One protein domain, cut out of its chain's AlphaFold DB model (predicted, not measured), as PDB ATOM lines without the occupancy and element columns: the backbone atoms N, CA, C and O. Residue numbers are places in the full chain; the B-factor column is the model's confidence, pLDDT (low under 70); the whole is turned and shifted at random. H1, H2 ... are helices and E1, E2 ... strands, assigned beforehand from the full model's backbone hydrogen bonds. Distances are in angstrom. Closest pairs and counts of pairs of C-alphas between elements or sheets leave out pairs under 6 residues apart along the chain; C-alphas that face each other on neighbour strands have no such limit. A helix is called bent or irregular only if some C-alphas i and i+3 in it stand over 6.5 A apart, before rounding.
ATOM      1  N   ASP A 172      49.055  33.519  43.584       84.81
ATOM      2  CA  ASP A 172      49.534  34.315  42.458       84.81
ATOM      3  C   ASP A 172      50.000  33.407  41.309       84.81
ATOM      4  O   ASP A 172      49.543  33.578  40.180       84.81
ATOM      5  N   GLU A 173      50.793  32.365  41.586       83.31
ATOM      6  CA  GLU A 173      51.215  31.382  40.574       83.31
ATOM      7  C   GLU A 173      50.032  30.591  39.992       83.31
ATOM      8  O   GLU A 173      49.972  30.369  38.783       83.31
ATOM      9  N   VAL A 174      49.046  30.208  40.811       82.81
ATOM     10  CA  VAL A 174      47.807  29.572  40.322       82.81
ATOM     11  C   VAL A 174      47.021  30.530  39.422       82.81
ATOM     12  O   VAL A 174      46.491  30.115  38.389       82.81
ATOM     13  N   SER A 175      46.974  31.817  39.773       85.00
ATOM     14  CA  SER A 175      46.329  32.852  38.955       85.00
ATOM     15  C   SER A 175      47.049  33.059  37.622       85.00
ATOM     16  O   SER A 175      46.389  33.187  36.586       85.00
ATOM     17  N   GLU A 176      48.384  33.035  37.621       87.06
ATOM     18  CA  GLU A 176      49.203  33.096  36.408       87.06
ATOM     19  C   GLU A 176      48.985  31.872  35.508       87.06
ATOM     20  O   GLU A 176      48.772  32.035  34.302       87.06
ATOM     21  N   ILE A 177      48.941  30.661  36.078       83.75
ATOM     22  CA  ILE A 177      48.626  29.423  35.344       83.75
ATOM     23  C   ILE A 177      47.225  29.513  34.725       83.75
ATOM     24  O   ILE A 177      47.057  29.269  33.528       83.75
ATOM     25  N   ALA A 178      46.219  29.931  35.500       83.88
ATOM     26  CA  ALA A 178      44.849  30.067  35.013       83.88
ATOM     27  C   ALA A 178      44.731  31.114  33.893       83.88
ATOM     28  O   ALA A 178      43.988  30.908  32.930       83.88
ATOM     29  N   ALA A 179      45.464  32.227  33.994       84.88
ATOM     30  CA  ALA A 179      45.512  33.255  32.959       84.88
ATOM     31  C   ALA A 179      46.196  32.751  31.678       84.88
ATOM     32  O   ALA A 179      45.670  32.964  30.583       84.88
ATOM     33  N   ALA A 180      47.319  32.038  31.806       83.50
ATOM     34  CA  ALA A 180      48.027  31.437  30.676       83.50
ATOM     35  C   ALA A 180      47.161  30.408  29.928       83.50
ATOM     36  O   ALA A 180      47.212  30.335  28.700       83.50
ATOM     37  N   LEU A 181      46.326  29.663  30.658       82.00
ATOM     38  CA  LEU A 181      45.387  28.680  30.107       82.00
ATOM     39  C   LEU A 181      44.028  29.272  29.692       82.00
ATOM     40  O   LEU A 181      43.171  28.538  29.216       82.00
ATOM     41  N   GLN A 182      43.823  30.588  29.838       83.38
ATOM     42  CA  GLN A 182      42.555  31.284  29.553       83.38
ATOM     43  C   GLN A 182      41.351  30.786  30.384       83.38
ATOM     44  O   GLN A 182      40.192  30.973  30.004       83.38
ATOM     45  N   CYS A 183      41.614  30.226  31.566       82.81
ATOM     46  CA  CYS A 183      40.630  29.631  32.475       82.81
ATOM     47  C   CYS A 183      40.489  30.393  33.806       82.81
ATOM     48  O   CYS A 183      40.020  29.833  34.790       82.81
ATOM     49  N   SER A 184      40.839  31.685  33.865       83.12
ATOM     50  CA  SER A 184      40.763  32.497  35.099       83.12
ATOM     51  C   SER A 184      39.376  32.527  35.761       83.12
ATOM     52  O   SER A 184      39.272  32.784  36.955       83.12
ATOM     53  N   HIS A 185      38.306  32.243  35.011       80.62
ATOM     54  CA  HIS A 185      36.945  32.134  35.543       80.62
ATOM     55  C   HIS A 185      36.753  30.948  36.506       80.62
ATOM     56  O   HIS A 185      35.806  30.967  37.284       80.62
ATOM     57  N   MET A 186      37.653  29.959  36.479       78.38
ATOM     58  CA  MET A 186      37.631  28.763  37.328       78.38
ATOM     59  C   MET A 186      38.428  28.936  38.636       78.38
ATOM     60  O   MET A 186      38.502  28.009  39.439       78.38
ATOM     61  N   LEU A 187      39.026  30.112  38.880       80.06
ATOM     62  CA  LEU A 187      39.757  30.405  40.123       80.06
ATOM     63  C   LEU A 187      38.891  30.297  41.397       80.06
ATOM     64  O   LEU A 187      39.374  29.768  42.396       80.06
ATOM     65  N   PRO A 188      37.615  30.731  41.407       81.44
ATOM     66  CA  PRO A 188      36.748  30.497  42.560       81.44
ATOM     67  C   PRO A 188      36.493  29.006  42.806       81.44
ATOM     68  O   PRO A 188      36.400  28.582  43.957       81.44
ATOM     69  N   ASP A 189      36.414  28.206  41.737       79.25
ATOM     70  CA  ASP A 189      36.200  26.764  41.837       79.25
ATOM     71  C   ASP A 189      37.448  26.079  42.403       79.25
ATOM     72  O   ASP A 189      37.350  25.352  43.385       79.25
ATOM     73  N   ILE A 190      38.649  26.356  41.885       75.44
ATOM     74  CA  ILE A 190      39.866  25.734  42.434       75.44
ATOM     75  C   ILE A 190      40.089  26.111  43.906       75.44
ATOM     76  O   ILE A 190      40.487  25.255  44.693       75.44
ATOM     77  N   GLN A 191      39.751  27.344  44.301       76.62
ATOM     78  CA  GLN A 191      39.807  27.775  45.697       76.62
ATOM     79  C   GLN A 191      38.774  27.042  46.567       76.62
ATOM     80  O   GLN A 191      39.099  26.596  47.660       76.62
ATOM     81  N   ALA A 192      37.541  26.859  46.091       73.38
ATOM     82  CA  ALA A 192      36.514  26.146  46.852       73.38
ATOM     83  C   ALA A 192      36.828  24.648  47.031       73.38
ATOM     84  O   ALA A 192      36.495  24.064  48.063       73.38
ATOM     85  N   TRP A 193      37.447  24.022  46.029       67.44
ATOM     86  CA  TRP A 193      37.760  22.590  46.035       67.44
ATOM     87  C   TRP A 193      39.081  22.270  46.732       67.44
ATOM     88  O   TRP A 193      39.222  21.217  47.355       67.44
ATOM     89  N   TYR A 194      40.047  23.176  46.619       65.81
ATOM     90  CA  TYR A 194      41.418  22.974  47.054       65.81
ATOM     91  C   TYR A 194      41.957  24.254  47.682       65.81
ATOM     92  O   TYR A 194      42.997  24.709  47.227       65.81
ATOM     93  N   ASP A 195      41.290  24.801  48.713       63.22
ATOM     94  CA  ASP A 195      41.593  26.053  49.469       63.22
ATOM     95  C   ASP A 195      43.021  26.140  50.072       63.22
ATOM     96  O   ASP A 195      43.322  26.920  50.971       63.22
ATOM     97  N   GLY A 196      43.928  25.311  49.573       63.34
ATOM     98  CA  GLY A 196      45.327  25.251  49.877       63.34
ATOM     99  C   GLY A 196      45.572  24.649  51.244       63.34
ATOM    100  O   GLY A 196      44.695  24.143  51.946       63.34
ATOM    101  N   TYR A 197      46.833  24.714  51.617       64.31
ATOM    102  CA  TYR A 197      47.293  24.557  52.975       64.31
ATOM    103  C   TYR A 197      47.992  25.846  53.362       64.31
ATOM    104  O   TYR A 197      48.705  26.448  52.557       64.31
ATOM    105  N   ARG A 198      47.853  26.239  54.623       64.25
ATOM    106  CA  ARG A 198      48.616  27.360  55.152       64.25
ATOM    107  C   ARG A 198      49.996  26.880  55.597       64.25
ATOM    108  O   ARG A 198      50.122  26.246  56.646       64.25
ATOM    109  N   PHE A 199      51.017  27.176  54.800       59.59
ATOM    110  CA  PHE A 199      52.424  26.946  55.129       59.59
ATOM    111  C   PHE A 199      52.976  28.216  55.788       59.59
ATOM    112  O   PHE A 199      53.274  29.207  55.122       59.59
ATOM    113  N   GLY A 200      53.064  28.235  57.121       63.09
ATOM    114  CA  GLY A 200      53.440  29.443  57.865       63.09
ATOM    115  C   GLY A 200      52.477  30.609  57.589       63.09
ATOM    116  O   GLY A 200      51.316  30.584  58.004       63.09
ATOM    117  N   LYS A 201      52.952  31.645  56.887       61.44
ATOM    118  CA  LYS A 201      52.135  32.799  56.460       61.44
ATOM    119  C   LYS A 201      51.591  32.708  55.035       61.44
ATOM    120  O   LYS A 201      50.734  33.529  54.709       61.44
ATOM    121  N   ALA A 202      52.073  31.768  54.226       62.72
ATOM    122  CA  ALA A 202      51.681  31.620  52.833       62.72
ATOM    123  C   ALA A 202      50.521  30.627  52.692       62.72
ATOM    124  O   ALA A 202      50.505  29.579  53.344       62.72
ATOM    125  N   ASP A 203      49.571  30.957  51.824       72.44
ATOM    126  CA  ASP A 203      48.596  29.995  51.325       72.44
ATOM    127  C   ASP A 203      49.242  29.261  50.146       72.44
ATOM    128  O   ASP A 203      49.812  29.895  49.259       72.44
ATOM    129  N   ILE A 204      49.224  27.932  50.168       77.19
ATOM    130  CA  ILE A 204      49.901  27.095  49.175       77.19
ATOM    131  C   ILE A 204      48.940  26.040  48.656       77.19
ATOM    132  O   ILE A 204      48.432  25.209  49.408       77.19
ATOM    133  N   TYR A 205      48.737  26.032  47.348       73.50
ATOM    134  CA  TYR A 205      47.992  25.000  46.652       73.50
ATOM    135  C   TYR A 205      48.882  23.787  46.389       73.50
ATOM    136  O   TYR A 205      50.047  23.902  46.001       73.50
ATOM    137  N   ASN A 206      48.310  22.597  46.563       74.25
ATOM    138  CA  ASN A 206      48.976  21.349  46.217       74.25
ATOM    139  C   ASN A 206      49.224  21.277  44.692       74.25
ATOM    140  O   ASN A 206      48.252  21.343  43.933       74.25
ATOM    141  N   PRO A 207      50.473  21.079  44.224       78.31
ATOM    142  CA  PRO A 207      50.776  21.038  42.793       78.31
ATOM    143  C   PRO A 207      50.002  19.989  42.009       78.31
ATOM    144  O   PRO A 207      49.554  20.266  40.903       78.31
ATOM    145  N   TRP A 208      49.816  18.796  42.578       72.44
ATOM    146  CA  TRP A 208      49.088  17.706  41.932       72.44
ATOM    147  C   TRP A 208      47.616  18.067  41.731       72.44
ATOM    148  O   TRP A 208      47.080  17.892  40.639       72.44
ATOM    149  N   SER A 209      46.973  18.632  42.754       76.75
ATOM    150  CA  SER A 209      45.596  19.121  42.650       76.75
ATOM    151  C   SER A 209      45.448  20.196  41.573       76.75
ATOM    152  O   SER A 209      44.536  20.110  40.757       76.75
ATOM    153  N   VAL A 210      46.362  21.173  41.538       78.19
ATOM    154  CA  VAL A 210      46.335  22.269  40.556       78.19
ATOM    155  C   VAL A 210      46.538  21.751  39.137       78.19
ATOM    156  O   VAL A 210      45.763  22.092  38.247       78.19
ATOM    157  N   ILE A 211      47.540  20.894  38.928       80.31
ATOM    158  CA  ILE A 211      47.822  20.310  37.614       80.31
ATOM    159  C   ILE A 211      46.613  19.513  37.124       80.31
ATOM    160  O   ILE A 211      46.136  19.779  36.027       80.31
ATOM    161  N   ASN A 212      46.055  18.613  37.937       76.88
ATOM    162  CA  ASN A 212      44.928  17.789  37.490       76.88
ATOM    163  C   ASN A 212      43.644  18.592  37.262       76.88
ATOM    164  O   ASN A 212      42.843  18.233  36.397       76.88
ATOM    165  N   PHE A 213      43.431  19.664  38.030       79.19
ATOM    166  CA  PHE A 213      42.306  20.571  37.818       79.19
ATOM    167  C   PHE A 213      42.373  21.211  36.427       79.19
ATOM    168  O   PHE A 213      41.363  21.276  35.729       79.19
ATOM    169  N   PHE A 214      43.565  21.639  36.005       79.00
ATOM    170  CA  PHE A 214      43.769  22.279  34.706       79.00
ATOM    171  C   PHE A 214      43.976  21.296  33.539       79.00
ATOM    172  O   PHE A 214      43.702  21.671  32.401       79.00
ATOM    173  N   ASP A 215      44.409  20.060  33.800       74.62
ATOM    174  CA  ASP A 215      44.570  19.001  32.786       74.62
ATOM    175  C   ASP A 215      43.230  18.327  32.415       74.62
ATOM    176  O   ASP A 215      43.082  17.739  31.346       74.62
ATOM    177  N   GLY A 216      42.204  18.461  33.265       64.56
ATOM    178  CA  GLY A 216      40.850  17.968  32.993       64.56
ATOM    179  C   GLY A 216      40.604  16.495  33.349       64.56
ATOM    180  O   GLY A 216      39.546  15.962  33.007       64.56
TER     181      GLY A 216
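Overview. This is residues 172 to 216 of the 225 residues of the protein "Predicted AAA-ATPase" of uncultured Megasphaera sp (UniProt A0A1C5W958). Three short helices make a loosely set triangle, H1 and H3 running nearly alike and H2 slanting past both on one side, and the small hairpin E1-E2 lies at one end of the long axis. The printed part has 45 residues, with three named helices and two named strands in the order H1, H2, E1, E2, H3; the sheet is E1 - E2, antiparallel. The class is mostly helix. The whole is compact, with a radius of gyration of the C-alphas of 10.1 A, and elongated, spanning 30 by 17 by 16 A.

Along the chain. H1, residues 172 to 180, begins with C-alpha 172 at (49.534, 34.315, 42.458) and is 12.2 A long. H2, residues 184 to 193, is 15.1 A long and irregular: C-alphas 185 and 188 are 7.2 A apart. E1, residues 197 to 199, and E2, residues 202 to 204, are 6.1 A long each. H3, residues 207 to 215, is 12.0 A long and ends with C-alpha 215 at (44.570, 19.001, 32.786).

Arrangement. H1 and H2 touch, the closest C-alphas being those of Ala 178 and Ser 184 at 4.8 A; they run opposite ways at a steep tilt of 45 degrees. E1 and E2 form a hairpin, with N 197 and O 204 at 2.8 A and N 199 and O 202 at 2.9 A, within hydrogen-bond range. H3 is close to H1 but not clearly touching, with the closest C-alphas, those of Val 174 and Val 210, 7.5 A apart; they run the same way at a shallow tilt of 18 degrees. H2 and H3 are likewise close but not clearly touching, with the closest C-alphas, those of Ile 190 and Phe 213, 7.3 A apart. H1 is apart from E1 and E2. Every O i to N i+4 pair is within hydrogen-bond range in H1 and H3, and 4 of 6 are in H2.

Size, cuts and confidence. The two C-alphas farthest apart, those of Gln 182 and Gly 200, are 30.4 A apart. The printed part has no cut, and its four links between named elements are tight. The mean pLDDT of the printed part is 75.7; residues 193 to 202 and residue 216 are under 70.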